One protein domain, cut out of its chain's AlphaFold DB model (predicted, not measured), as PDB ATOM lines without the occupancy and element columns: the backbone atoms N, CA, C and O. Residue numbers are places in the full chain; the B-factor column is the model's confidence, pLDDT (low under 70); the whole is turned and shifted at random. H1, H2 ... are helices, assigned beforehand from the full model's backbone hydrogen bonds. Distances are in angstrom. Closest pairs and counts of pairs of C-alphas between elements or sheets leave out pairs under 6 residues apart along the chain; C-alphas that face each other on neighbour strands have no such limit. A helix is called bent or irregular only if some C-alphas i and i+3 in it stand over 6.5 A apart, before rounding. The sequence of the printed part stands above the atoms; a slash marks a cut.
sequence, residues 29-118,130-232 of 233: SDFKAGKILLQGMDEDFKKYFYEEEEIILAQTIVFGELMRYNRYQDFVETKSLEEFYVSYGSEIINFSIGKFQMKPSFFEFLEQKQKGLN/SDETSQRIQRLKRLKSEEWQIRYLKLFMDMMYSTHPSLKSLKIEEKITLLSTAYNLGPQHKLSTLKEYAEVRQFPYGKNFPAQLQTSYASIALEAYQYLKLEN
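Overview. This is residues 29 to 118 and 130 to 232 of the 233 residues of an uncharacterized protein of Sediminitomix flava (UniProt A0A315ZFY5). What does the model look like at first sight? Two groups of crossed helices meet in one body: H1, H9 and H11 pack on the kinked H3, with H10 over H9, while H2 and H5 pack on H7 and H6 makes a corner with it, with H4 alongside H6. The unnamed residues 89 to 103 reach in toward the middle, and the unnamed residues 198 to 216 keep farther out. What is it built of, and how large is it? The printed part has 193 residues with eleven named helices, H1 to H11 in order along the chain, and no named strand: its class is all helix. It is compact, with a radius of gyration of the C-alphas of 16.3 A and spans of 45 by 40 by 34 A.

Along the chain. Where are the longest helices? H7, residues 146 to 163, is 25.5 A long from C-alpha 146 at (-42.875, -25.763, -71.791) to C-alpha 163 at (-52.320, -23.730, -95.375). H3, residues 52 to 69, is 24.5 A long; it is irregular, with C-alphas 61 and 64 7.3 A apart, and has a kink of 52 degrees near residue 62. Where are the other helices? H1 is residues 29 to 39, beginning at C-alpha 29 at (-21.171, -25.725, -76.266), H2 is 42 to 48, H4 is 78 to 88, H5 is 104 to 116 with a length of 19.3 A, and H6 is 132 to 143 with a length of 16.1 A. H8 is residues 165 to 169, H9 is 172 to 185 with a length of 19.6 A, and H10 is 191 to 197. H11, residues 217 to 230, is 20.3 A long and ends at C-alpha 230 at (-25.587, -37.727, -86.133).

Arrangement. What touches H7? H7 is the hub, touching H2, H3, H5, H6 and H8. Its residues 152 to 159 touch H5 at a steep tilt of 53 degrees, the same way, the closest C-alphas being those of Leu 110 and Phe 156 at 6.6 A. Its residues 147 to 154 touch H2, closest at the C-alphas of Asp 44 and Glu 147, 6.0 A. How do H6 and H8 meet H7? Each only just touches it, only at the corner, with 3 pairs of C-alphas within 8 A; the closest are Arg 142 and Trp 148 at 5.2 A, and Tyr 161 and Leu 167 at 6.1 A. H4 touches H6 at a shallow tilt of 31 degrees, opposite ways, closest at the C-alphas of Val 86 and Arg 136, 5.4 A. What touches H3? H1 touches it at the C-alphas of Gly 34 and Met 67, 4.0 A, H11 at Thr 60 and Tyr 225, 5.5 A, and H9 at Ile 61 and Ser 180, 5.0 A. H3 and H7 only just touch, with 3 pairs of C-alphas within 8 A. H10 touches H9, about perpendicular at 73 degrees, closest at the C-alphas of Leu 178 and Leu 194, 6.0 A. How complete are the helix backbones? Every O i to N i+4 pair is within hydrogen-bond range in H1, H4, H6, H7, H9, H10 and H11. The figures are 2 of 3 in H2, 11 of 14 in H3, 7 of 9 in H5 and 0 of 1 in H8, where 2 of 2 O i to N i+3 pairs are within range.

Size, cuts and confidence. How far does it reach, and where is it cut? The two C-alphas farthest apart, those of Asp 131 and Leu 230, are 48.2 A apart. Residues 119 to 129 are not printed, and C-alphas 118 and 130 are 22.4 A apart across the cut. Which links are long? Those from H4 to H5, 15 residues, and from H10 to H11, 19 residues. Where is confidence low? The mean pLDDT of the printed part is 90.8, and residues 71 to 77, 116 to 118 and 231 to 232 are under 70.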
ATOM      1  N   SER A  29     -20.535 -25.899 -77.578       87.69
ATOM      2  CA  SER A  29     -21.171 -25.725 -76.266       87.69
ATOM      3  C   SER A  29     -22.610 -25.231 -76.370       87.69
ATOM      4  O   SER A  29     -23.443 -25.663 -75.580       87.69
ATOM      5  N   ASP A  30     -22.920 -24.392 -77.356       89.19
ATOM      6  CA  ASP A  30     -24.274 -23.870 -77.559       89.19
ATOM      7  C   ASP A  30     -25.229 -24.951 -78.051       89.19
ATOM      8  O   ASP A  30     -26.321 -25.110 -77.508       89.19
ATOM      9  N   PHE A  31     -24.781 -25.758 -79.016       92.00
ATOM     10  CA  PHE A  31     -25.515 -26.940 -79.467       92.00
ATOM     11  C   PHE A  31     -25.734 -27.927 -78.315       92.00
ATOM     12  O   PHE A  31     -26.850 -28.399 -78.104       92.00
ATOM     13  N   LYS A  32     -24.700 -28.187 -77.506       92.06
ATOM     14  CA  LYS A  32     -24.820 -29.051 -76.324       92.06
ATOM     15  C   LYS A  32     -25.835 -28.504 -75.314       92.06
ATOM     16  O   LYS A  32     -26.645 -29.270 -74.799       92.06
ATOM     17  N   ALA A  33     -25.819 -27.198 -75.043       91.44
ATOM     18  CA  ALA A  33     -26.777 -26.559 -74.141       91.44
ATOM     19  C   ALA A  33     -28.217 -26.667 -74.671       91.44
ATOM     20  O   ALA A  33     -29.112 -27.069 -73.925       91.44
ATOM     21  N   GLY A  34     -28.427 -26.392 -75.963       94.19
ATOM     22  CA  GLY A  34     -29.726 -26.563 -76.617       94.19
ATOM     23  C   GLY A  34     -30.232 -28.005 -76.547       94.19
ATOM     24  O   GLY A  34     -31.401 -28.235 -76.235       94.19
ATOM     25  N   LYS A  35     -29.346 -28.989 -76.745       94.12
ATOM     26  CA  LYS A  35     -29.679 -30.418 -76.649       94.12
ATOM     27  C   LYS A  35     -30.077 -30.839 -75.237       94.12
ATOM     28  O   LYS A  35     -31.065 -31.544 -75.090       94.12
ATOM     29  N   ILE A  36     -29.364 -30.384 -74.205       94.38
ATOM     30  CA  ILE A  36     -29.731 -30.670 -72.807       94.38
ATOM     31  C   ILE A  36     -31.140 -30.144 -72.501       94.38
ATOM     32  O   ILE A  36     -31.933 -30.837 -71.866       94.38
ATOM     33  N   LEU A  37     -31.474 -28.939 -72.978       94.69
ATOM     34  CA  LEU A  37     -32.824 -28.394 -72.824       94.69
ATOM     35  C   LEU A  37     -33.864 -29.242 -73.564       94.69
ATOM     36  O   LEU A  37     -34.903 -29.532 -72.976       94.69
ATOM     37  N   LEU A  38     -33.585 -29.656 -74.807       95.06
ATOM     38  CA  LEU A  38     -34.467 -30.547 -75.571       95.06
ATOM     39  C   LEU A  38     -34.723 -31.875 -74.859       95.06
ATOM     40  O   LEU A  38     -35.879 -32.256 -74.721       95.06
ATOM     41  N   GLN A  39     -33.676 -32.530 -74.355       94.12
ATOM     42  CA  GLN A  39     -33.788 -33.808 -73.647       94.12
ATOM     43  C   GLN A  39     -34.699 -33.707 -72.419       94.12
ATOM     44  O   GLN A  39     -35.457 -34.624 -72.121       94.12
ATOM     45  N   GLY A  40     -34.679 -32.561 -71.729       94.25
ATOM     46  CA  GLY A  40     -35.601 -32.285 -70.626       94.25
ATOM     47  C   GLY A  40     -37.077 -32.174 -71.037       94.25
ATOM     48  O   GLY A  40     -37.939 -32.231 -70.169       94.25
ATOM     49  N   MET A  41     -37.365 -32.025 -72.332       95.56
ATOM     50  CA  MET A  41     -38.706 -31.879 -72.910       95.56
ATOM     51  C   MET A  41     -39.124 -33.080 -73.784       95.56
ATOM     52  O   MET A  41     -40.209 -33.049 -74.363       95.56
ATOM     53  N   ASP A  42     -38.306 -34.134 -73.907       92.62
ATOM     54  CA  ASP A  42     -38.542 -35.239 -74.856       92.62
ATOM     55  C   ASP A  42     -39.906 -35.919 -74.661       92.62
ATOM     56  O   ASP A  42     -40.617 -36.187 -75.631       92.62
ATOM     57  N   GLU A  43     -40.308 -36.161 -73.412       92.81
ATOM     58  CA  GLU A  43     -41.602 -36.783 -73.106       92.81
ATOM     59  C   GLU A  43     -42.785 -35.868 -73.457       92.81
ATOM     60  O   GLU A  43     -43.809 -36.340 -73.959       92.81
ATOM     61  N   ASP A  44     -42.636 -34.551 -73.289       93.19
ATOM     62  CA  ASP A  44     -43.659 -33.593 -73.712       93.19
ATOM     63  C   ASP A  44     -43.759 -33.520 -75.242       93.19
ATOM     64  O   ASP A  44     -44.866 -33.431 -75.773       93.19
ATOM     65  N   PHE A  45     -42.644 -33.616 -75.975       95.31
ATOM     66  CA  PHE A  45     -42.683 -33.724 -77.439       95.31
ATOM     67  C   PHE A  45     -43.433 -34.987 -77.884       95.31
ATOM     68  O   PHE A  45     -44.364 -34.881 -78.685       95.31
ATOM     69  N   LYS A  46     -43.110 -36.156 -77.312       93.94
ATOM     70  CA  LYS A  46     -43.771 -37.441 -77.628       93.94
ATOM     71  C   LYS A  46     -45.265 -37.467 -77.287       93.94
ATOM     72  O   LYS A  46     -46.014 -38.274 -77.831       93.94
ATOM     73  N   LYS A  47     -45.727 -36.583 -76.398       92.12
ATOM     74  CA  LYS A  47     -47.153 -36.431 -76.074       92.12
ATOM     75  C   LYS A  47     -47.964 -35.801 -77.216       92.12
ATOM     76  O   LYS A  47     -49.157 -36.087 -77.327       92.12
ATOM     77  N   TYR A  48     -47.354 -34.937 -78.034       91.50
ATOM     78  CA  TYR A  48     -48.055 -34.163 -79.077       91.50
ATOM     79  C   TYR A  48     -47.621 -34.478 -80.509       91.50
ATOM     80  O   TYR A  48     -48.372 -34.185 -81.442       91.50
ATOM     81  N   PHE A  49     -46.435 -35.055 -80.675       92.69
ATOM     82  CA  PHE A  49     -45.868 -35.491 -81.943       92.69
ATOM     83  C   PHE A  49     -45.682 -37.006 -81.890       92.69
ATOM     84  O   PHE A  49     -45.116 -37.522 -80.928       92.69
ATOM     85  N   TYR A  50     -46.190 -37.712 -82.900       88.75
ATOM     86  CA  TYR A  50     -46.278 -39.177 -82.867       88.75
ATOM     87  C   TYR A  50     -45.167 -39.852 -83.669       88.75
ATOM     88  O   TYR A  50     -44.622 -40.862 -83.237       88.75
ATOM     89  N   GLU A  51     -44.819 -39.283 -84.823       92.19
ATOM     90  CA  GLU A  51     -43.796 -39.831 -85.710       92.19
ATOM     91  C   GLU A  51     -42.413 -39.287 -85.340       92.19
ATOM     92  O   GLU A  51     -42.247 -38.084 -85.124       92.19
ATOM     93  N   GLU A  52     -41.395 -40.150 -85.323       92.00
ATOM     94  CA  GLU A  52     -40.023 -39.771 -84.953       92.00
ATOM     95  C   GLU A  52     -39.465 -38.650 -85.847       92.00
ATOM     96  O   GLU A  52     -38.868 -37.692 -85.357       92.00
ATOM     97  N   GLU A  53     -39.719 -38.716 -87.159       92.00
ATOM     98  CA  GLU A  53     -39.312 -37.660 -88.094       92.00
ATOM     99  C   GLU A  53     -40.001 -36.320 -87.779       92.00
ATOM    100  O   GLU A  53     -39.379 -35.262 -87.894       92.00
ATOM    101  N   GLU A  54     -41.263 -36.350 -87.336       94.00
ATOM    102  CA  GLU A  54     -42.013 -35.150 -86.956       94.00
ATOM    103  C   GLU A  54     -41.485 -34.553 -85.643       94.00
ATOM    104  O   GLU A  54     -41.336 -33.333 -85.550       94.00
ATOM    105  N   ILE A  55     -41.137 -35.399 -84.666       95.81
ATOM    106  CA  ILE A  55     -40.492 -34.981 -83.411       95.81
ATOM    107  C   ILE A  55     -39.171 -34.271 -83.719       95.81
ATOM    108  O   ILE A  55     -38.978 -33.133 -83.293       95.81
ATOM    109  N   ILE A  56     -38.287 -34.901 -84.500       95.69
ATOM    110  CA  ILE A  56     -36.982 -34.324 -84.852       95.69
ATOM    111  C   ILE A  56     -37.167 -33.000 -85.602       95.69
ATOM    112  O   ILE A  56     -36.459 -32.030 -85.323       95.69
ATOM    113  N   LEU A  57     -38.125 -32.928 -86.528       97.38
ATOM    114  CA  LEU A  57     -38.441 -31.696 -87.250       97.38
ATOM    115  C   LEU A  57     -38.915 -30.584 -86.301       97.38
ATOM    116  O   LEU A  57     -38.416 -29.461 -86.385       97.38
ATOM    117  N   ALA A  58     -39.835 -30.882 -85.384       97.94
ATOM    118  CA  ALA A  58     -40.334 -29.921 -84.404       97.94
ATOM    119  C   ALA A  58     -39.208 -29.409 -83.492       97.94
ATOM    120  O   ALA A  58     -39.032 -28.199 -83.334       97.94
ATOM    121  N   GLN A  59     -38.396 -30.321 -82.957       97.75
ATOM    122  CA  GLN A  59     -37.225 -29.998 -82.143       97.75
ATOM    123  C   GLN A  59     -36.220 -29.124 -82.904       97.75
ATOM    124  O   GLN A  59     -35.726 -28.132 -82.367       97.75
ATOM    125  N   THR A  60     -35.973 -29.446 -84.176       97.56
ATOM    126  CA  THR A  60     -35.089 -28.686 -85.069       97.56
ATOM    127  C   THR A  60     -35.566 -27.244 -85.245       97.56
ATOM    128  O   THR A  60     -34.756 -26.320 -85.164       97.56
ATOM    129  N   ILE A  61     -36.871 -27.035 -85.459       98.12
ATOM    130  CA  ILE A  61     -37.450 -25.703 -85.700       98.12
ATOM    131  C   ILE A  61     -37.173 -24.753 -84.535       98.12
ATOM    132  O   ILE A  61     -36.878 -23.591 -84.778       98.12
ATOM    133  N   VAL A  62     -37.242 -25.229 -83.289       97.69
ATOM    134  CA  VAL A  62     -37.063 -24.385 -82.093       97.69
ATOM    135  C   VAL A  62     -35.629 -24.358 -81.565       97.69
ATOM    136  O   VAL A  62     -35.312 -23.573 -80.669       97.69
ATOM    137  N   PHE A  63     -34.740 -25.193 -82.107       96.38
ATOM    138  CA  PHE A  63     -33.403 -25.410 -81.551       96.38
ATOM    139  C   PHE A  63     -32.556 -24.138 -81.490       96.38
ATOM    140  O   PHE A  63     -31.838 -23.924 -80.512       96.38
ATOM    141  N   GLY A  64     -32.681 -23.262 -82.494       93.56
ATOM    142  CA  GLY A  64     -31.993 -21.969 -82.529       93.56
ATOM    143  C   GLY A  64     -32.222 -21.132 -81.268       93.56
ATOM    144  O   GLY A  64     -31.286 -20.520 -80.751       93.56
ATOM    145  N   GLU A  65     -33.444 -21.154 -80.736       93.94
ATOM    146  CA  GLU A  65     -33.796 -20.430 -79.510       93.94
ATOM    147  C   GLU A  65     -33.264 -21.137 -78.259       93.94
ATOM    148  O   GLU A  65     -32.770 -20.492 -77.334       93.94
ATOM    149  N   LEU A  66     -33.262 -22.472 -78.255       94.25
ATOM    150  CA  LEU A  66     -32.764 -23.270 -77.131       94.25
ATOM    151  C   LEU A  66     -31.256 -23.123 -76.927       94.25
ATOM    152  O   LEU A  66     -30.809 -22.950 -75.795       94.25
ATOM    153  N   MET A  67     -30.470 -23.099 -78.007       91.06
ATOM    154  CA  MET A  67     -29.021 -22.838 -77.940       91.06
ATOM    155  C   MET A  67     -28.681 -21.486 -77.304       91.06
ATOM    156  O   MET A  67     -27.563 -21.257 -76.840       91.06
ATOM    157  N   ARG A  68     -29.640 -20.563 -77.332       86.38
ATOM    158  CA  ARG A  68     -29.493 -19.184 -76.883       86.38
ATOM    159  C   ARG A  68     -30.086 -18.948 -75.508       86.38
ATOM    160  O   ARG A  68     -29.666 -18.007 -74.846       86.38
ATOM    161  N   TYR A  69     -31.010 -19.792 -75.064       83.19
ATOM    162  CA  TYR A  69     -31.841 -19.539 -73.892       83.19
ATOM    163  C   TYR A  69     -31.032 -19.151 -72.644       83.19
ATOM    164  O   TYR A  69     -31.311 -18.127 -72.025       83.19
ATOM    165  N   ASN A  70     -29.959 -19.889 -72.343       71.56
ATOM    166  CA  ASN A  70     -29.111 -19.610 -71.178       71.56
ATOM    167  C   ASN A  70     -28.244 -18.343 -71.333       71.56
ATOM    168  O   ASN A  70     -27.825 -17.782 -70.329       71.56
ATOM    169  N   ARG A  71     -27.985 -17.859 -72.560       65.50
ATOM    170  CA  ARG A  71     -27.251 -16.596 -72.791       65.50
ATOM    171  C   ARG A  71     -28.120 -15.357 -72.577       65.50
ATOM    172  O   ARG A  71     -27.582 -14.281 -72.360       65.50
ATOM    173  N   TYR A  72     -29.442 -15.508 -72.651       62.44
ATOM    174  CA  TYR A  72     -30.413 -14.424 -72.460       62.44
ATOM    175  C   TYR A  72     -31.204 -14.558 -71.155       62.44
ATOM    176  O   TYR A  72     -32.180 -13.840 -70.963       62.44
ATOM    177  N   GLN A  73     -30.802 -15.456 -70.246       54.09
ATOM    178  CA  GLN A  73     -31.460 -15.627 -68.947       54.09
ATOM    179  C   GLN A  73     -31.365 -14.390 -68.030       54.09
ATOM    180  O   GLN A  73     -32.104 -14.326 -67.049       54.09
ATOM    181  N   ASP A  74     -30.583 -13.368 -68.395       50.19
ATOM    182  CA  ASP A  74     -30.614 -12.033 -67.779       50.19
ATOM    183  C   ASP A  74     -31.841 -11.221 -68.237       50.19
ATOM    184  O   ASP A  74     -31.755 -10.132 -68.800       50.19
ATOM    185  N   PHE A  75     -33.032 -11.757 -67.984       52.34
ATOM    186  CA  PHE A  75     -34.309 -11.150 -68.355       52.34
ATOM    187  C   PHE A  75     -34.881 -10.323 -67.190       52.34
ATOM    188  O   PHE A  75     -36.033 -10.489 -66.775       52.34
ATOM    189  N   VAL A  76     -34.069  -9.389 -66.679       47.81
ATOM    190  CA  VAL A  76     -34.470  -8.384 -65.668       47.81
ATOM    191  C   VAL A  76     -35.568  -7.437 -66.203       47.81
ATOM    192  O   VAL A  76     -36.212  -6.733 -65.432       47.81
ATOM    193  N   GLU A  77     -35.901  -7.501 -67.497       58.66
ATOM    194  CA  GLU A  77     -36.923  -6.662 -68.146       58.66
ATOM    195  C   GLU A  77     -38.263  -7.373 -68.462       58.66
ATOM    196  O   GLU A  77     -39.194  -6.746 -68.967       58.66
ATOM    197  N   THR A  78     -38.423  -8.670 -68.153       70.31
ATOM    198  CA  THR A  78     -39.619  -9.427 -68.604       70.31
ATOM    199  C   THR A  78     -40.902  -8.992 -67.910       70.31
ATOM    200  O   THR A  78     -41.956  -8.936 -68.535       70.31
ATOM    201  N   LYS A  79     -40.846  -8.670 -66.611       82.81
ATOM    202  CA  LYS A  79     -42.066  -8.423 -65.830       82.81
ATOM    203  C   LYS A  79     -42.801  -7.162 -66.291       82.81
ATOM    204  O   LYS A  79     -44.019  -7.189 -66.424       82.81
ATOM    205  N   SER A  80     -42.070  -6.090 -66.591       86.56
ATOM    206  CA  SER A  80     -42.673  -4.865 -67.123       86.56
ATOM    207  C   SER A  80     -43.290  -5.104 -68.498       86.56
ATOM    208  O   SER A  80     -44.419  -4.688 -68.737       86.56
ATOM    209  N   LEU A  81     -42.602  -5.833 -69.385       89.31
ATOM    210  CA  LEU A  81     -43.140  -6.195 -70.699       89.31
ATOM    211  C   LEU A  81     -44.403  -7.067 -70.585       89.31
ATOM    212  O   LEU A  81     -45.364  -6.844 -71.321       89.31
ATOM    213  N   GLU A  82     -44.441  -8.004 -69.634       92.12
ATOM    214  CA  GLU A  82     -45.632  -8.801 -69.317       92.12
ATOM    215  C   GLU A  82     -46.806  -7.927 -68.849       92.12
ATOM    216  O   GLU A  82     -47.913  -8.057 -69.375       92.12
ATOM    217  N   GLU A  83     -46.579  -7.018 -67.897       92.19
ATOM    218  CA  GLU A  83     -47.608  -6.098 -67.385       92.19
ATOM    219  C   GLU A  83     -48.146  -5.179 -68.491       92.19
ATOM    220  O   GLU A  83     -49.364  -4.986 -68.619       92.19
ATOM    221  N   PHE A  84     -47.255  -4.661 -69.342       92.50
ATOM    222  CA  PHE A  84     -47.656  -3.869 -70.496       92.50
ATOM    223  C   PHE A  84     -48.449  -4.694 -71.506       92.50
ATOM    224  O   PHE A  84     -49.464  -4.214 -72.001       92.50
ATOM    225  N   TYR A  85     -48.054  -5.936 -71.785       94.81
ATOM    226  CA  TYR A  85     -48.814  -6.804 -72.679       94.81
ATOM    227  C   TYR A  85     -50.222  -7.094 -72.146       94.81
ATOM    228  O   TYR A  85     -51.191  -7.001 -72.898       94.81
ATOM    229  N   VAL A  86     -50.373  -7.383 -70.851       95.44
ATOM    230  CA  VAL A  86     -51.700  -7.583 -70.241       95.44
ATOM    231  C   VAL A  86     -52.578  -6.342 -70.426       95.44
ATOM    232  O   VAL A  86     -53.747  -6.460 -70.805       95.44
ATOM    233  N   SER A  87     -51.997  -5.158 -70.231       94.94
ATOM    234  CA  SER A  87     -52.712  -3.880 -70.304       94.94
ATOM    235  C   SER A  87     -53.033  -3.445 -71.741       94.94
ATOM    236  O   SER A  87     -54.139  -2.980 -72.009       94.94
ATOM    237  N   TYR A  88     -52.104  -3.629 -72.681       94.25
ATOM    238  CA  TYR A  88     -52.141  -2.984 -74.002       94.25
ATOM    239  C   TYR A  88     -52.150  -3.950 -75.196       94.25
ATOM    240  O   TYR A  88     -52.430  -3.523 -76.311       94.25
ATOM    241  N   GLY A  89     -51.905  -5.243 -74.981       94.19
ATOM    242  CA  GLY A  89     -51.928  -6.265 -76.030       94.19
ATOM    243  C   GLY A  89     -50.674  -6.292 -76.912       94.19
ATOM    244  O   GLY A  89     -49.736  -5.507 -76.741       94.19
ATOM    245  N   SER A  90     -50.656  -7.242 -77.855       93.56
ATOM    246  CA  SER A  90     -49.485  -7.522 -78.701       93.56
ATOM    247  C   SER A  90     -49.230  -6.457 -79.771       93.56
ATOM    248  O   SER A  90     -48.108  -6.338 -80.255       93.56
ATOM    249  N   GLU A  91     -50.237  -5.653 -80.119       92.44
ATOM    250  CA  GLU A  91     -50.094  -4.549 -81.077       92.44
ATOM    251  C   GLU A  91     -49.162  -3.448 -80.557       92.44
ATOM    252  O   GLU A  91     -48.481  -2.789 -81.342       92.44
ATOM    253  N   ILE A  92     -49.111  -3.269 -79.231       90.19
ATOM    254  CA  ILE A  92     -48.275  -2.257 -78.579       90.19
ATOM    255  C   ILE A  92     -46.958  -2.866 -78.094       90.19
ATOM    256  O   ILE A  92     -45.903  -2.266 -78.296       90.19
ATOM    257  N   ILE A  93     -46.996  -4.047 -77.466       89.62
ATOM    258  CA  ILE A  93     -45.815  -4.702 -76.888       89.62
ATOM    259  C   ILE A  93     -45.753  -6.169 -77.311       89.62
ATOM    260  O   ILE A  93     -46.595  -6.978 -76.930       89.62
ATOM    261  N   ASN A  94     -44.707  -6.523 -78.064       89.62
ATOM    262  CA  ASN A  94     -44.552  -7.852 -78.651       89.62
ATOM    263  C   ASN A  94     -43.127  -8.399 -78.488       89.62
ATOM    264  O   ASN A  94     -42.292  -8.325 -79.392       89.62
ATOM    265  N   PHE A  95     -42.854  -8.934 -77.304       90.06
ATOM    266  CA  PHE A  95     -41.560  -9.487 -76.912       90.06
ATOM    267  C   PHE A  95     -41.540 -11.013 -77.039       90.06
ATOM    268  O   PHE A  95     -42.586 -11.651 -77.112       90.06
ATOM    269  N   SER A  96     -40.345 -11.593 -77.057       89.19
ATOM    270  CA  SER A  96     -40.142 -13.042 -77.015       89.19
ATOM    271  C   SER A  96     -40.017 -13.523 -75.569       89.19
ATOM    272  O   SER A  96     -39.361 -12.868 -74.761       89.19
ATOM    273  N   ILE A  97     -40.645 -14.653 -75.229       89.25
ATOM    274  CA  ILE A  97     -40.662 -15.193 -73.859       89.25
ATOM    275  C   ILE A  97     -40.593 -16.730 -73.836       89.25
ATOM    276  O   ILE A  97     -41.017 -17.416 -74.769       89.25
ATOM    277  N   GLY A  98     -40.051 -17.272 -72.740       90.25
ATOM    278  CA  GLY A  98     -39.906 -18.708 -72.486       90.25
ATOM    279  C   GLY A  98     -38.833 -19.376 -73.353       90.25
ATOM    280  O   GLY A  98     -38.104 -18.703 -74.078       90.25
ATOM    281  N   LYS A  99     -38.703 -20.705 -73.277       92.31
ATOM    282  CA  LYS A  99     -37.602 -21.439 -73.930       92.31
ATOM    283  C   LYS A  99     -37.617 -21.304 -75.449       92.31
ATOM    284  O   LYS A  99     -36.575 -21.093 -76.058       92.31
ATOM    285  N   PHE A 100     -38.803 -21.359 -76.046       95.19
ATOM    286  CA  PHE A 100     -38.974 -21.253 -77.497       95.19
ATOM    287  C   PHE A 100     -39.002 -19.804 -78.007       95.19
ATOM    288  O   PHE A 100     -39.154 -19.592 -79.206       95.19
ATOM    289  N   GLN A 101     -38.870 -18.803 -77.123       92.56
ATOM    290  CA  GLN A 101     -38.816 -17.376 -77.482       92.56
ATOM    291  C   GLN A 101     -39.984 -16.917 -78.385       92.56
ATOM    292  O   GLN A 101     -39.850 -16.021 -79.221       92.56
ATOM    293  N   MET A 102     -41.161 -17.518 -78.196       92.44
ATOM    294  CA  MET A 102     -42.371 -17.196 -78.950       92.44
ATOM    295  C   MET A 102     -42.935 -15.843 -78.509       92.44
ATOM    296  O   MET A 102     -42.847 -15.464 -77.338       92.44
ATOM    297  N   LYS A 103     -43.533 -15.118 -79.457       93.44
ATOM    298  CA  LYS A 103     -44.140 -13.804 -79.220       93.44
ATOM    299  C   LYS A 103     -45.641 -13.914 -78.934       93.44
ATOM    300  O   LYS A 103     -46.294 -14.769 -79.539       93.44
ATOM    301  N   PRO A 104     -46.238 -13.028 -78.116       94.81
ATOM    302  CA  PRO A 104     -47.685 -12.995 -77.921       94.81
ATOM    303  C   PRO A 104     -48.495 -12.927 -79.220       94.81
ATOM    304  O   PRO A 104     -49.447 -13.692 -79.374       94.81
ATOM    305  N   SER A 105     -48.075 -12.112 -80.195       95.38
ATOM    306  CA  SER A 105     -48.779 -12.011 -81.483       95.38
ATOM    307  C   SER A 105     -48.789 -13.330 -82.270       95.38
ATOM    308  O   SER A 105     -49.714 -13.592 -83.033       95.38
ATOM    309  N   PHE A 106     -47.764 -14.175 -82.099       95.00
ATOM    310  CA  PHE A 106     -47.696 -15.490 -82.738       95.00
ATOM    311  C   PHE A 106     -48.765 -16.423 -82.154       95.00
ATOM    312  O   PHE A 106     -49.477 -17.089 -82.899       95.00
ATOM    313  N   PHE A 107     -48.941 -16.420 -80.828       93.56
ATOM    314  CA  PHE A 107     -49.966 -17.227 -80.149       93.56
ATOM    315  C   PHE A 107     -51.371 -16.764 -80.520       93.56
ATOM    316  O   PHE A 107     -52.226 -17.587 -80.840       93.56
ATOM    317  N   GLU A 108     -51.591 -15.450 -80.524       93.94
ATOM    318  CA  GLU A 108     -52.864 -14.842 -80.922       93.94
ATOM    319  C   GLU A 108     -53.246 -15.227 -82.354       93.94
ATOM    320  O   GLU A 108     -54.386 -15.631 -82.602       93.94
ATOM    321  N   PHE A 109     -52.283 -15.197 -83.280       93.31
ATOM    322  CA  PHE A 109     -52.497 -15.649 -84.653       93.31
ATOM    323  C   PHE A 109     -52.908 -17.126 -84.714       93.31
ATOM    324  O   PHE A 109     -53.905 -17.464 -85.356       93.31
ATOM    325  N   LEU A 110     -52.180 -18.012 -84.027       92.44
ATOM    326  CA  LEU A 110     -52.473 -19.448 -84.028       92.44
ATOM    327  C   LEU A 110     -53.845 -19.763 -83.426       92.44
ATOM    328  O   LEU A 110     -54.607 -20.544 -83.994       92.44
ATOM    329  N   GLU A 111     -54.197 -19.119 -82.316       91.38
ATOM    330  CA  GLU A 111     -55.504 -19.266 -81.666       91.38
ATOM    331  C   GLU A 111     -56.655 -18.817 -82.563       91.38
ATOM    332  O   GLU A 111     -57.710 -19.455 -82.600       91.38
ATOM    333  N   GLN A 112     -56.457 -17.722 -83.300       89.19
ATOM    334  CA  GLN A 112     -57.437 -17.245 -84.267       89.19
ATOM    335  C   GLN A 112     -57.596 -18.245 -85.417       89.19
ATOM    336  O   GLN A 112     -58.723 -18.557 -85.808       89.19
ATOM    337  N   LYS A 113     -56.487 -18.775 -85.947       86.25
ATOM    338  CA  LYS A 113     -56.505 -19.741 -87.055       86.25
ATOM    339  C   LYS A 113     -57.097 -21.087 -86.658       86.25
ATOM    340  O   LYS A 113     -57.838 -21.653 -87.456       86.25
ATOM    341  N   GLN A 114     -56.878 -21.542 -85.426       83.88
ATOM    342  CA  GLN A 114     -57.464 -22.778 -84.904       83.88
ATOM    343  C   GLN A 114     -58.997 -22.800 -85.035       83.88
ATOM    344  O   GLN A 114     -59.573 -23.839 -85.333       83.88
ATOM    345  N   LYS A 115     -59.669 -21.654 -84.859       76.50
ATOM    346  CA  LYS A 115     -61.135 -21.551 -84.987       76.50
ATOM    347  C   LYS A 115     -61.639 -21.741 -86.422       76.50
ATOM    348  O   LYS A 115     -62.784 -22.132 -86.610       76.50
ATOM    349  N   GLY A 116     -60.817 -21.403 -87.416       65.88
ATOM    350  CA  GLY A 116     -61.185 -21.443 -88.836       65.88
ATOM    351  C   GLY A 116     -60.727 -22.703 -89.566       65.88
ATOM    352  O   GLY A 116     -61.113 -22.919 -90.711       65.88
ATOM    353  N   LEU A 117     -59.894 -23.522 -88.930       64.69
ATOM    354  CA  LEU A 117     -59.374 -24.748 -89.510       64.69
ATOM    355  C   LEU A 117     -60.175 -25.930 -88.968       64.69
ATOM    356  O   LEU A 117     -60.208 -26.161 -87.764       64.69
ATOM    357  N   ASN A 118     -60.790 -26.709 -89.864       58.47
ATOM    358  CA  ASN A 118     -61.422 -27.988 -89.523       58.47
ATOM    359  C   ASN A 118     -60.347 -29.072 -89.336       58.47
ATOM    360  O   ASN A 118     -60.329 -30.100 -90.011       58.47
ATOM    361  N   SER A 130     -64.123 -14.799 -71.103       87.56
ATOM    362  CA  SER A 130     -64.320 -13.948 -72.281       87.56
ATOM    363  C   SER A 130     -63.652 -12.576 -72.143       87.56
ATOM    364  O   SER A 130     -63.534 -11.876 -73.142       87.56
ATOM    365  N   ASP A 131     -63.227 -12.195 -70.934       93.56
ATOM    366  CA  ASP A 131     -62.520 -10.940 -70.668       93.56
ATOM    367  C   ASP A 131     -61.104 -10.957 -71.264       93.56
ATOM    368  O   ASP A 131     -60.315 -11.870 -71.009       93.56
ATOM    369  N   GLU A 132     -60.772  -9.930 -72.044       92.62
ATOM    370  CA  GLU A 132     -59.531  -9.875 -72.815       92.62
ATOM    371  C   GLU A 132     -58.286  -9.834 -71.918       92.62
ATOM    372  O   GLU A 132     -57.308 -10.540 -72.178       92.62
ATOM    373  N   THR A 133     -58.328  -9.074 -70.823       95.06
ATOM    374  CA  THR A 133     -57.234  -9.011 -69.844       95.06
ATOM    375  C   THR A 133     -56.964 -10.393 -69.247       95.06
ATOM    376  O   THR A 133     -55.818 -10.851 -69.210       95.06
ATOM    377  N   SER A 134     -58.016 -11.112 -68.860       95.06
ATOM    378  CA  SER A 134     -57.928 -12.486 -68.358       95.06
ATOM    379  C   SER A 134     -57.362 -13.453 -69.405       95.06
ATOM    380  O   SER A 134     -56.536 -14.310 -69.070       95.06
ATOM    381  N   GLN A 135     -57.749 -13.307 -70.677       94.75
ATOM    382  CA  GLN A 135     -57.190 -14.105 -71.775       94.75
ATOM    383  C   GLN A 135     -55.697 -13.835 -71.968       94.75
ATOM    384  O   GLN A 135     -54.917 -14.782 -72.067       94.75
ATOM    385  N   ARG A 136     -55.271 -12.567 -71.943       95.81
ATOM    386  CA  ARG A 136     -53.854 -12.177 -72.033       95.81
ATOM    387  C   ARG A 136     -53.038 -12.747 -70.871       95.81
ATOM    388  O   ARG A 136     -51.973 -13.316 -71.102       95.81
ATOM    389  N   ILE A 137     -53.558 -12.704 -69.640       95.06
ATOM    390  CA  ILE A 137     -52.914 -13.331 -68.469       95.06
ATOM    391  C   ILE A 137     -52.773 -14.845 -68.670       95.06
ATOM    392  O   ILE A 137     -51.707 -15.412 -68.417       95.06
ATOM    393  N   GLN A 138     -53.830 -15.520 -69.130       95.25
ATOM    394  CA  GLN A 138     -53.769 -16.957 -69.397       95.25
ATOM    395  C   GLN A 138     -52.763 -17.275 -70.513       95.25
ATOM    396  O   GLN A 138     -51.995 -18.230 -70.383       95.25
ATOM    397  N   ARG A 139     -52.704 -16.458 -71.569       94.94
ATOM    398  CA  ARG A 139     -51.735 -16.602 -72.661       94.94
ATOM    399  C   ARG A 139     -50.299 -16.428 -72.174       94.94
ATOM    400  O   ARG A 139     -49.463 -17.255 -72.515       94.94
ATOM    401  N   LEU A 140     -50.018 -15.451 -71.309       94.31
ATOM    402  CA  LEU A 140     -48.694 -15.302 -70.688       94.31
ATOM    403  C   LEU A 140     -48.290 -16.524 -69.857       94.31
ATOM    404  O   LEU A 140     -47.138 -16.952 -69.908       94.31
ATOM    405  N   LYS A 141     -49.228 -17.118 -69.107       94.12
ATOM    406  CA  LYS A 141     -48.960 -18.365 -68.370       94.12
ATOM    407  C   LYS A 141     -48.595 -19.509 -69.322       94.12
ATOM    408  O   LYS A 141     -47.658 -20.248 -69.042       94.12
ATOM    409  N   ARG A 142     -49.295 -19.626 -70.456       94.88
ATOM    410  CA  ARG A 142     -49.004 -20.623 -71.503       94.88
ATOM    411  C   ARG A 142     -47.658 -20.372 -72.179       94.88
ATOM    412  O   ARG A 142     -46.877 -21.298 -72.323       94.88
ATOM    413  N   LEU A 143     -47.351 -19.122 -72.517       92.38
ATOM    414  CA  LEU A 143     -46.078 -18.714 -73.120       92.38
ATOM    415  C   LEU A 143     -44.857 -19.045 -72.249       92.38
ATOM    416  O   LEU A 143     -43.762 -19.180 -72.781       92.38
ATOM    417  N   LYS A 144     -45.037 -19.187 -70.932       91.81
ATOM    418  CA  LYS A 144     -43.989 -19.599 -69.987       91.81
ATOM    419  C   LYS A 144     -43.956 -21.098 -69.689       91.81
ATOM    420  O   LYS A 144     -43.019 -21.558 -69.048       91.81
ATOM    421  N   SER A 145     -44.968 -21.849 -70.111       93.56
ATOM    422  CA  SER A 145     -45.069 -23.284 -69.859       93.56
ATOM    423  C   SER A 145     -44.512 -24.062 -71.042       93.56
ATOM    424  O   SER A 145     -44.982 -23.902 -72.162       93.56
ATOM    425  N   GLU A 146     -43.540 -24.929 -70.779       93.50
ATOM    426  CA  GLU A 146     -42.875 -25.763 -71.791       93.50
ATOM    427  C   GLU A 146     -43.882 -26.631 -72.553       93.50
ATOM    428  O   GLU A 146     -43.957 -26.559 -73.779       93.50
ATOM    429  N   GLU A 147     -44.755 -27.335 -71.824       93.94
ATOM    430  CA  GLU A 147     -45.854 -28.117 -72.397       93.94
ATOM    431  C   GLU A 147     -46.716 -27.275 -73.352       93.94
ATOM    432  O   GLU A 147     -47.064 -27.715 -74.450       93.94
ATOM    433  N   TRP A 148     -47.069 -26.046 -72.964       94.88
ATOM    434  CA  TRP A 148     -47.848 -25.171 -73.835       94.88
ATOM    435  C   TRP A 148     -47.038 -24.674 -75.029       94.88
ATOM    436  O   TRP A 148     -47.574 -24.668 -76.132       94.88
ATOM    437  N   GLN A 149     -45.766 -24.315 -74.873       96.06
ATOM    438  CA  GLN A 149     -44.924 -23.937 -76.012       96.06
ATOM    439  C   GLN A 149     -44.857 -25.059 -77.065       96.06
ATOM    440  O   GLN A 149     -44.989 -24.785 -78.259       96.06
ATOM    441  N   ILE A 150     -44.779 -26.323 -76.636       96.50
ATOM    442  CA  ILE A 150     -44.813 -27.500 -77.523       96.50
ATOM    443  C   ILE A 150     -46.184 -27.662 -78.192       96.50
ATOM    444  O   ILE A 150     -46.258 -27.882 -79.402       96.50
ATOM    445  N   ARG A 151     -47.285 -27.473 -77.455       94.44
ATOM    446  CA  ARG A 151     -48.638 -27.454 -78.041       94.44
ATOM    447  C   ARG A 151     -48.762 -26.398 -79.142       94.44
ATOM    448  O   ARG A 151     -49.227 -26.705 -80.236       94.44
ATOM    449  N   TYR A 152     -48.325 -25.161 -78.897       95.25
ATOM    450  CA  TYR A 152     -48.386 -24.107 -79.918       95.25
ATOM    451  C   TYR A 152     -47.456 -24.387 -81.103       95.25
ATOM    452  O   TYR A 152     -47.822 -24.065 -82.231       95.25
ATOM    453  N   LEU A 153     -46.307 -25.034 -80.887       97.25
ATOM    454  CA  LEU A 153     -45.449 -25.509 -81.974       97.25
ATOM    455  C   LEU A 153     -46.169 -26.547 -82.852       97.25
ATOM    456  O   LEU A 153     -46.140 -26.432 -84.078       97.25
ATOM    457  N   LYS A 154     -46.875 -27.508 -82.242       94.69
ATOM    458  CA  LYS A 154     -47.694 -28.487 -82.973       94.69
ATOM    459  C   LYS A 154     -48.797 -27.802 -83.779       94.69
ATOM    460  O   LYS A 154     -48.922 -28.040 -84.979       94.69
ATOM    461  N   LEU A 155     -49.534 -26.882 -83.154       93.31
ATOM    462  CA  LEU A 155     -50.570 -26.088 -83.823       93.31
ATOM    463  C   LEU A 155     -50.005 -25.279 -85.002       93.31
ATOM    464  O   LEU A 155     -50.626 -25.223 -86.063       93.31
ATOM    465  N   PHE A 156     -48.825 -24.681 -84.835       96.00
ATOM    466  CA  PHE A 156     -48.108 -23.997 -85.908       96.00
ATOM    467  C   PHE A 156     -47.810 -24.935 -87.080       96.00
ATOM    468  O   PHE A 156     -48.159 -24.604 -88.214       96.00
ATOM    469  N   MET A 157     -47.216 -26.104 -86.827       95.81
ATOM    470  CA  MET A 157     -46.874 -27.058 -87.886       95.81
ATOM    471  C   MET A 157     -48.123 -27.576 -88.610       95.81
ATOM    472  O   MET A 157     -48.169 -27.556 -89.841       95.81
ATOM    473  N   ASP A 158     -49.172 -27.946 -87.871       92.25
ATOM    474  CA  ASP A 158     -50.440 -28.412 -88.446       92.25
ATOM    475  C   ASP A 158     -51.102 -27.341 -89.316       92.25
ATOM    476  O   ASP A 158     -51.569 -27.612 -90.428       92.25
ATOM    477  N   MET A 159     -51.103 -26.094 -88.845       93.00
ATOM    478  CA  MET A 159     -51.599 -24.958 -89.613       93.00
ATOM    479  C   MET A 159     -50.759 -24.719 -90.873       93.00
ATOM    480  O   MET A 159     -51.342 -24.469 -91.931       93.00
ATOM    481  N   MET A 160     -49.428 -24.809 -90.799       95.44
ATOM    482  CA  MET A 160     -48.555 -24.671 -91.971       95.44
ATOM    483  C   MET A 160     -48.855 -25.756 -93.007       95.44
ATOM    484  O   MET A 160     -49.020 -25.440 -94.184       95.44
ATOM    485  N   TYR A 161     -49.018 -27.012 -92.588       93.69
ATOM    486  CA  TYR A 161     -49.381 -28.108 -93.490       93.69
ATOM    487  C   TYR A 161     -50.790 -27.988 -94.070       93.69
ATOM    488  O   TYR A 161     -51.022 -28.420 -95.199       93.69
ATOM    489  N   SER A 162     -51.732 -27.420 -93.323       90.69
ATOM    490  CA  SER A 162     -53.090 -27.165 -93.811       90.69
ATOM    491  C   SER A 162     -53.126 -26.010 -94.817       90.69
ATOM    492  O   SER A 162     -53.734 -26.115 -95.879       90.69
ATOM    493  N   THR A 163     -52.400 -24.928 -94.523       91.69
ATOM    494  CA  THR A 163     -52.320 -23.730 -95.375       91.69
ATOM    495  C   THR A 163     -51.495 -23.986 -96.636       91.69
ATOM    496  O   THR A 163     -51.778 -23.441 -97.706       91.69
ATOM    497  N   HIS A 164     -50.474 -24.836 -96.530       94.75
ATOM    498  CA  HIS A 164     -49.553 -25.176 -97.608       94.75
ATOM    499  C   HIS A 164     -49.376 -26.699 -97.728       94.75
ATOM    500  O   HIS A 164     -48.325 -27.231 -97.361       94.75
ATOM    501  N   PRO A 165     -50.362 -27.424 -98.294       94.56
ATOM    502  CA  PRO A 165     -50.317 -28.887 -98.387       94.56
ATOM    503  C   PRO A 165     -49.088 -29.443 -99.115       94.56
ATOM    504  O   PRO A 165     -48.618 -30.530 -98.781       94.56
ATOM    505  N   SER A 166     -48.520 -28.682-100.059       95.75
ATOM    506  CA  SER A 166     -47.293 -29.050-100.776       95.75
ATOM    507  C   SER A 166     -46.076 -29.225 -99.865       95.75
ATOM    508  O   SER A 166     -45.155 -29.943-100.244       95.75
ATOM    509  N   LEU A 167     -46.069 -28.650 -98.652       96.44
ATOM    510  CA  LEU A 167     -45.002 -28.865 -97.667       96.44
ATOM    511  C   LEU A 167     -44.849 -30.344 -97.292       96.44
ATOM    512  O   LEU A 167     -43.738 -30.781 -97.007       96.44
ATOM    513  N   LYS A 168     -45.934 -31.133 -97.298       94.00
ATOM    514  CA  LYS A 168     -45.897 -32.548 -96.887       94.00
ATOM    515  C   LYS A 168     -45.018 -33.401 -97.804       94.00
ATOM    516  O   LYS A 168     -44.346 -34.307 -97.313       94.00
ATOM    517  N   SER A 169     -44.991 -33.085 -99.100       95.38
ATOM    518  CA  SER A 169     -44.237 -33.818-100.127       95.38
ATOM    519  C   SER A 169     -42.795 -33.346-100.317       95.38
ATOM    520  O   SER A 169     -42.070 -33.939-101.109       95.38
ATOM    521  N   LEU A 170     -42.379 -32.269 -99.646       96.94
ATOM    522  CA  LEU A 170     -41.009 -31.767 -99.758       96.94
ATOM    523  C   LEU A 170     -40.008 -32.677 -99.044       96.94
ATOM    524  O   LEU A 170     -40.360 -33.409 -98.110       96.94
ATOM    525  N   LYS A 171     -38.742 -32.572 -99.457       97.00
ATOM    526  CA  LYS A 171     -37.631 -33.188 -98.726       97.00
ATOM    527  C   LYS A 171     -37.496 -32.553 -97.344       97.00
ATOM    528  O   LYS A 171     -37.913 -31.413 -97.126       97.00
ATOM    529  N   ILE A 172     -36.921 -33.295 -96.406       96.25
ATOM    530  CA  ILE A 172     -36.821 -32.864 -95.010       96.25
ATOM    531  C   ILE A 172     -36.034 -31.558 -94.859       96.25
ATOM    532  O   ILE A 172     -36.458 -30.685 -94.110       96.25
ATOM    533  N   GLU A 173     -34.973 -31.355 -95.637       97.00
ATOM    534  CA  GLU A 173     -34.186 -30.118 -95.628       97.00
ATOM    535  C   GLU A 173     -35.035 -28.918 -96.063       97.00
ATOM    536  O   GLU A 173     -35.041 -27.886 -95.402       97.00
ATOM    537  N   GLU A 174     -35.836 -29.072 -97.121       98.00
ATOM    538  CA  GLU A 174     -36.742 -28.017 -97.585       98.00
ATOM    539  C   GLU A 174     -37.866 -27.736 -96.574       98.00
ATOM    540  O   GLU A 174     -38.252 -26.578 -96.387       98.00
ATOM    541  N   LYS A 175     -38.381 -28.774 -95.895       98.38
ATOM    542  CA  LYS A 175     -39.340 -28.615 -94.787       98.38
ATOM    543  C   LYS A 175     -38.719 -27.809 -93.650       98.38
ATOM    544  O   LYS A 175     -39.346 -26.855 -93.193       98.38
ATOM    545  N   ILE A 176     -37.502 -28.160 -93.228       98.50
ATOM    546  CA  ILE A 176     -36.760 -27.453 -92.175       98.50
ATOM    547  C   ILE A 176     -36.566 -25.994 -92.564       98.50
ATOM    548  O   ILE A 176     -36.937 -25.117 -91.787       98.50
ATOM    549  N   THR A 177     -36.057 -25.718 -93.767       98.44
ATOM    550  CA  THR A 177     -35.855 -24.353 -94.261       98.44
ATOM    551  C   THR A 177     -37.147 -23.545 -94.179       98.44
ATOM    552  O   THR A 177     -37.185 -22.518 -93.511       98.44
ATOM    553  N   LEU A 178     -38.242 -24.020 -94.777       98.56
ATOM    554  CA  LEU A 178     -39.474 -23.229 -94.856       98.56
ATOM    555  C   LEU A 178     -40.181 -23.070 -93.508       98.56
ATOM    556  O   LEU A 178     -40.668 -21.979 -93.205       98.56
ATOM    557  N   LEU A 179     -40.252 -24.129 -92.699       98.62
ATOM    558  CA  LEU A 179     -40.918 -24.079 -91.397       98.62
ATOM    559  C   LEU A 179     -40.115 -23.254 -90.391       98.62
ATOM    560  O   LEU A 179     -40.704 -22.458 -89.669       98.62
ATOM    561  N   SER A 180     -38.787 -23.369 -90.373       98.31
ATOM    562  CA  SER A 180     -37.950 -22.542 -89.495       98.31
ATOM    563  C   SER A 180     -37.968 -21.066 -89.914       98.31
ATOM    564  O   SER A 180     -38.079 -20.184 -89.060       98.31
ATOM    565  N   THR A 181     -37.981 -20.762 -91.218       98.31
ATOM    566  CA  THR A 181     -38.186 -19.385 -91.691       98.31
ATOM    567  C   THR A 181     -39.567 -18.855 -91.313       98.31
ATOM    568  O   THR A 181     -39.667 -17.725 -90.842       98.31
ATOM    569  N   ALA A 182     -40.633 -19.651 -91.455       98.12
ATOM    570  CA  ALA A 182     -41.979 -19.253 -91.033       98.12
ATOM    571  C   ALA A 182     -42.076 -19.045 -89.517       98.12
ATOM    572  O   ALA A 182     -42.777 -18.143 -89.065       98.12
ATOM    573  N   TYR A 183     -41.354 -19.844 -88.736       98.00
ATOM    574  CA  TYR A 183     -41.278 -19.698 -87.290       98.00
ATOM    575  C   TYR A 183     -40.642 -18.359 -86.887       98.00
ATOM    576  O   TYR A 183     -41.172 -17.649 -86.033       98.00
ATOM    577  N   ASN A 184     -39.545 -17.976 -87.548       95.62
ATOM    578  CA  ASN A 184     -38.806 -16.752 -87.236       95.62
ATOM    579  C   ASN A 184     -39.445 -15.473 -87.818       95.62
ATOM    580  O   ASN A 184     -39.478 -14.440 -87.147       95.62
ATOM    581  N   LEU A 185     -39.965 -15.534 -89.049       94.81
ATOM    582  CA  LEU A 185     -40.549 -14.388 -89.760       94.81
ATOM    583  C   LEU A 185     -42.045 -14.204 -89.471       94.81
ATOM    584  O   LEU A 185     -42.536 -13.078 -89.380       94.81
ATOM    585  N   GLY A 186     -42.773 -15.311 -89.347       94.50
ATOM    586  CA  GLY A 186     -44.216 -15.351 -89.162       94.50
ATOM    587  C   GLY A 186     -44.917 -16.321 -90.133       94.50
ATOM    588  O   GLY A 186     -44.617 -16.335 -91.330       94.50
ATOM    589  N   PRO A 187     -45.897 -17.108 -89.659       94.56
ATOM    590  CA  PRO A 187     -46.586 -18.129 -90.455       94.56
ATOM    591  C   PRO A 187     -47.555 -17.588 -91.514       94.56
ATOM    592  O   PRO A 187     -48.029 -18.338 -92.362       94.56
ATOM    593  N   GLN A 188     -47.899 -16.302 -91.470       94.12
ATOM    594  CA  GLN A 188     -48.826 -15.676 -92.416       94.12
ATOM    595  C   GLN A 188     -48.248 -15.509 -93.834       94.12
ATOM    596  O   GLN A 188     -48.983 -15.171 -94.764       94.12
ATOM    597  N   HIS A 189     -46.935 -15.681 -94.002       95.69
ATOM    598  CA  HIS A 189     -46.247 -15.458 -95.269       95.69
ATOM    599  C   HIS A 189     -46.390 -16.649 -96.227       95.69
ATOM    600  O   HIS A 189     -46.361 -17.807 -95.826       95.69
ATOM    601  N   LYS A 190     -46.503 -16.358 -97.530       96.12
ATOM    602  CA  LYS A 190     -46.556 -17.380 -98.588       96.12
ATOM    603  C   LYS A 190     -45.215 -18.108 -98.705       96.12
ATOM    604  O   LYS A 190     -44.168 -17.496 -98.510       96.12
ATOM    605  N   LEU A 191     -45.237 -19.361 -99.173       97.12
ATOM    606  CA  LEU A 191     -44.018 -20.152 -99.401       97.12
ATOM    607  C   LEU A 191     -42.957 -19.441-100.259       97.12
ATOM    608  O   LEU A 191     -41.775 -19.602 -99.988       97.12
ATOM    609  N   SER A 192     -43.341 -18.654-101.271       96.56
ATOM    610  CA  SER A 192     -42.378 -17.893-102.087       96.56
ATOM    611  C   SER A 192     -41.622 -16.849-101.263       96.56
ATOM    612  O   SER A 192     -40.400 -16.794-101.323       96.56
ATOM    613  N   THR A 193     -42.332 -16.095-100.422       97.56
ATOM    614  CA  THR A 193     -41.729 -15.124 -99.501       97.56
ATOM    615  C   THR A 193     -40.836 -15.816 -98.476       97.56
ATOM    616  O   THR A 193     -39.755 -15.325 -98.179       97.56
ATOM    617  N   LEU A 194     -41.251 -16.978 -97.962       98.00
ATOM    618  CA  LEU A 194     -40.426 -17.762 -97.041       98.00
ATOM    619  C   LEU A 194     -39.131 -18.247 -97.708       98.00
ATOM    620  O   LEU A 194     -38.081 -18.195 -97.081       98.00
ATOM    621  N   LYS A 195     -39.171 -18.651 -98.985       97.56
ATOM    622  CA  LYS A 195     -37.960 -19.015 -99.745       97.56
ATOM    623  C   LYS A 195     -36.996 -17.840 -99.888       97.56
ATOM    624  O   LYS A 195     -35.803 -18.018 -99.694       97.56
ATOM    625  N   GLU A 196     -37.507 -16.650-100.192       96.31
ATOM    626  CA  GLU A 196     -36.684 -15.437-100.292       96.31
ATOM    627  C   GLU A 196     -36.056 -15.062 -98.942       96.31
ATOM    628  O   GLU A 196     -34.896 -14.658 -98.881       96.31
ATOM    629  N   TYR A 197     -36.803 -15.230 -97.846       97.12
ATOM    630  CA  TYR A 197     -36.330 -14.884 -96.504       97.12
ATOM    631  C   TYR A 197     -35.443 -15.949 -95.848       97.12
ATOM    632  O   TYR A 197     -34.796 -15.657 -94.844       97.12
ATOM    633  N   ALA A 198     -35.387 -17.163 -96.398       97.25
ATOM    634  CA  ALA A 198     -34.604 -18.263 -95.840       97.25
ATOM    635  C   ALA A 198     -33.105 -17.946 -95.738       97.25
ATOM    636  O   ALA A 198     -32.442 -18.404 -94.810       97.25
ATOM    637  N   GLU A 199     -32.592 -17.107 -96.637       95.44
ATOM    638  CA  GLU A 199     -31.180 -16.708 -96.688       95.44
ATOM    639  C   GLU A 199     -30.895 -15.391 -95.945       95.44
ATOM    640  O   GLU A 199     -29.751 -14.939 -95.853       95.44
ATOM    641  N   VAL A 200     -31.925 -14.741 -95.393       95.06
ATOM    642  CA  VAL A 200     -31.779 -13.431 -94.755       95.06
ATOM    643  C   VAL A 200     -31.074 -13.567 -93.403       95.06
ATOM    644  O   VAL A 200     -31.560 -14.205 -92.470       95.06
ATOM    645  N   ARG A 201     -29.914 -12.910 -93.285       93.56
ATOM    646  CA  ARG A 201     -29.033 -12.975 -92.111       93.56
ATOM    647  C   ARG A 201     -29.438 -11.975 -91.032       93.56
ATOM    648  O   ARG A 201     -28.858 -10.899 -90.915       93.56
ATOM    649  N   GLN A 202     -30.472 -12.325 -90.275       91.44
ATOM    650  CA  GLN A 202     -31.030 -11.496 -89.199       91.44
ATOM    651  C   GLN A 202     -31.147 -12.237 -87.865       91.44
ATOM    652  O   GLN A 202     -31.730 -11.722 -86.917       91.44
ATOM    653  N   PHE A 203     -30.611 -13.446 -87.764       89.75
ATOM    654  CA  PHE A 203     -30.509 -14.159 -86.504       89.75
ATOM    655  C   PHE A 203     -29.066 -14.057 -85.993       89.75
ATOM    656  O   PHE A 203     -28.145 -14.249 -86.785       89.75
ATOM    657  N   PRO A 204     -28.804 -13.786 -84.705       87.19
ATOM    658  CA  PRO A 204     -29.749 -13.767 -83.586       87.19
ATOM    659  C   PRO A 204     -30.363 -12.407 -83.204       87.19
ATOM    660  O   PRO A 204     -31.213 -12.359 -82.310       87.19
ATOM    661  N   TYR A 205     -29.915 -11.310 -83.811       85.69
ATOM    662  CA  TYR A 205     -30.112  -9.955 -83.275       85.69
ATOM    663  C   TYR A 205     -31.187  -9.132 -84.006       85.69
ATOM    664  O   TYR A 205     -31.647  -8.107 -83.503       85.69
ATOM    665  N   GLY A 206     -31.637  -9.582 -85.173       86.69
ATOM    666  CA  GLY A 206     -32.667  -8.944 -85.982       86.69
ATOM    667  C   GLY A 206     -32.117  -7.984 -87.038       86.69
ATOM    668  O   GLY A 206     -30.919  -7.728 -87.161       86.69
ATOM    669  N   LYS A 207     -33.041  -7.403 -87.809       87.06
ATOM    670  CA  LYS A 207     -32.761  -6.521 -88.959       87.06
ATOM    671  C   LYS A 207     -31.941  -5.260 -88.661       87.06
ATOM    672  O   LYS A 207     -31.404  -4.666 -89.585       87.06
ATOM    673  N   ASN A 208     -31.882  -4.835 -87.399       87.19
ATOM    674  CA  ASN A 208     -31.196  -3.605 -86.996       87.19
ATOM    675  C   ASN A 208     -29.697  -3.820 -86.728       87.19
ATOM    676  O   ASN A 208     -28.999  -2.864 -86.401       87.19
ATOM    677  N   PHE A 209     -29.207  -5.055 -86.846       83.50
ATOM    678  CA  PHE A 209     -27.810  -5.407 -86.620       83.50
ATOM    679  C   PHE A 209     -27.110  -5.779 -87.933       83.50
ATOM    680  O   PHE A 209     -27.765  -6.247 -88.869       83.50
ATOM    681  N   PRO A 210     -25.780  -5.604 -88.029       86.12
ATOM    682  CA  PRO A 210     -25.050  -5.902 -89.256       86.12
ATOM    683  C   PRO A 210     -25.170  -7.377 -89.666       86.12
ATOM    684  O   PRO A 210     -24.968  -8.277 -88.852       86.12
ATOM    685  N   ALA A 211     -25.483  -7.638 -90.938       86.00
ATOM    686  CA  ALA A 211     -25.715  -8.989 -91.464       86.00
ATOM    687  C   ALA A 211     -24.468  -9.890 -91.398       86.00
ATOM    688  O   ALA A 211     -24.580 -11.106 -91.252       86.00
ATOM    689  N   GLN A 212     -23.273  -9.295 -91.471       85.50
ATOM    690  CA  GLN A 212     -22.000  -9.995 -91.309       85.50
ATOM    691  C   GLN A 212     -21.739 -10.457 -89.875       85.50
ATOM    692  O   GLN A 212     -20.814 -11.229 -89.681       85.50
ATOM    693  N   LEU A 213     -22.526  -9.975 -88.901       82.50
ATOM    694  CA  LEU A 213     -22.525 -10.383 -87.491       82.50
ATOM    695  C   LEU A 213     -23.716 -11.298 -87.160       82.50
ATOM    696  O   LEU A 213     -24.076 -11.469 -85.994       82.50
ATOM    697  N   GLN A 214     -24.356 -11.850 -88.192       88.62
ATOM    698  CA  GLN A 214     -25.561 -12.659 -88.094       88.62
ATOM    699  C   GLN A 214     -25.549 -13.787 -89.127       88.62
ATOM    700  O   GLN A 214     -24.737 -13.816 -90.050       88.62
ATOM    701  N   THR A 215     -26.492 -14.706 -88.993       91.75
ATOM    702  CA  THR A 215     -26.781 -15.803 -89.918       91.75
ATOM    703  C   THR A 215     -28.286 -15.874 -90.172       91.75
ATOM    704  O   THR A 215     -29.057 -15.117 -89.571       91.75
ATOM    705  N   SER A 216     -28.728 -16.728 -91.091       94.75
ATOM    706  CA  SER A 216     -30.156 -16.985 -91.255       94.75
ATOM    707  C   SER A 216     -30.634 -18.029 -90.247       94.75
ATOM    708  O   SER A 216     -29.891 -18.923 -89.830       94.75
ATOM    709  N   TYR A 217     -31.899 -17.917 -89.844       95.81
ATOM    710  CA  TYR A 217     -32.505 -18.891 -88.939       95.81
ATOM    711  C   TYR A 217     -32.556 -20.293 -89.568       95.81
ATOM    712  O   TYR A 217     -32.308 -21.290 -88.894       95.81
ATOM    713  N   ALA A 218     -32.810 -20.362 -90.880       97.19
ATOM    714  CA  ALA A 218     -32.881 -21.617 -91.615       97.19
ATOM    715  C   ALA A 218     -31.535 -22.347 -91.677       97.19
ATOM    716  O   ALA A 218     -31.507 -23.563 -91.498       97.19
ATOM    717  N   SER A 219     -30.419 -21.631 -91.869       95.56
ATOM    718  CA  SER A 219     -29.086 -22.247 -91.836       95.56
ATOM    719  C   SER A 219     -28.815 -22.900 -90.481       95.56
ATOM    720  O   SER A 219     -28.375 -24.046 -90.426       95.56
ATOM    721  N   ILE A 220     -29.167 -22.217 -89.387       94.75
ATOM    722  CA  ILE A 220     -29.015 -22.764 -88.034       94.75
ATOM    723  C   ILE A 220     -29.909 -23.976 -87.794       94.75
ATOM    724  O   ILE A 220     -29.457 -24.951 -87.198       94.75
ATOM    725  N   ALA A 221     -31.148 -23.953 -88.280       97.00
ATOM    726  CA  ALA A 221     -32.037 -25.104 -88.184       97.00
ATOM    727  C   ALA A 221     -31.490 -26.314 -88.969       97.00
ATOM    728  O   ALA A 221     -31.517 -27.437 -88.474       97.00
ATOM    729  N   LEU A 222     -30.922 -26.111 -90.161       96.75
ATOM    730  CA  LEU A 222     -30.294 -27.196 -90.927       96.75
ATOM    731  C   LEU A 222     -29.063 -27.779 -90.217       96.75
ATOM    732  O   LEU A 222     -28.910 -29.001 -90.164       96.75
ATOM    733  N   GLU A 223     -28.213 -26.934 -89.625       94.88
ATOM    734  CA  GLU A 223     -27.087 -27.395 -88.799       94.88
ATOM    735  C   GLU A 223     -27.572 -28.165 -87.558       94.88
ATOM    736  O   GLU A 223     -27.018 -29.214 -87.219       94.88
ATOM    737  N   ALA A 224     -28.632 -27.685 -86.900       94.62
ATOM    738  CA  ALA A 224     -29.259 -28.353 -85.760       94.62
ATOM    739  C   ALA A 224     -29.775 -29.745 -86.128       94.62
ATOM    740  O   ALA A 224     -29.510 -30.706 -85.411       94.62
ATOM    741  N   TYR A 225     -30.447 -29.878 -87.268       96.06
ATOM    742  CA  TYR A 225     -30.939 -31.164 -87.747       96.06
ATOM    743  C   TYR A 225     -29.816 -32.183 -87.954       96.06
ATOM    744  O   TYR A 225     -29.927 -33.329 -87.518       96.06
ATOM    745  N   GLN A 226     -28.708 -31.762 -88.572       94.00
ATOM    746  CA  GLN A 226     -27.530 -32.615 -88.743       94.00
ATOM    747  C   GLN A 226     -26.948 -33.032 -87.388       94.00
ATOM    748  O   GLN A 226     -26.656 -34.209 -87.182       94.00
ATOM    749  N   TYR A 227     -26.830 -32.088 -86.454       92.44
ATOM    750  CA  TYR A 227     -26.330 -32.350 -85.107       92.44
ATOM    751  C   TYR A 227     -27.207 -33.351 -84.336       92.44
ATOM    752  O   TYR A 227     -26.689 -34.287 -83.731       92.44
ATOM    753  N   LEU A 228     -28.532 -33.189 -84.398       90.94
ATOM    754  CA  LEU A 228     -29.481 -34.079 -83.730       90.94
ATOM    755  C   LEU A 228     -29.510 -35.476 -84.370       90.94
ATOM    756  O   LEU A 228     -29.611 -36.461 -83.646       90.94
ATOM    757  N   LYS A 229     -29.363 -35.591 -85.700       86.31
ATOM    758  CA  LYS A 229     -29.331 -36.895 -86.386       86.31
ATOM    759  C   LYS A 229     -28.048 -37.689 -86.165       86.31
ATOM    760  O   LYS A 229     -28.129 -38.899 -85.988       86.31
ATOM    761  N   LEU A 230     -26.885 -37.040 -86.211       73.12
ATOM    762  CA  LEU A 230     -25.587 -37.727 -86.133       73.12
ATOM    763  C   LEU A 230     -25.328 -38.392 -84.777       73.12
ATOM    764  O   LEU A 230     -24.539 -39.324 -84.714       73.12
ATOM    765  N   GLU A 231     -25.969 -37.925 -83.705       61.09
ATOM    766  CA  GLU A 231     -25.816 -38.499 -82.360       61.09
ATOM    767  C   GLU A 231     -26.970 -39.443 -81.960       61.09
ATOM    768  O   GLU A 231     -26.960 -39.962 -80.845       61.09
ATOM    769  N   ASN A 232     -27.957 -39.655 -82.842       55.22
ATOM    770  CA  ASN A 232     -29.001 -40.681 -82.694       55.22
ATOM    771  C   ASN A 232     -28.662 -41.979 -83.468       55.22
ATOM    772  O   ASN A 232     -29.477 -42.901 -83.494       55.22
TER     773      ASN A 232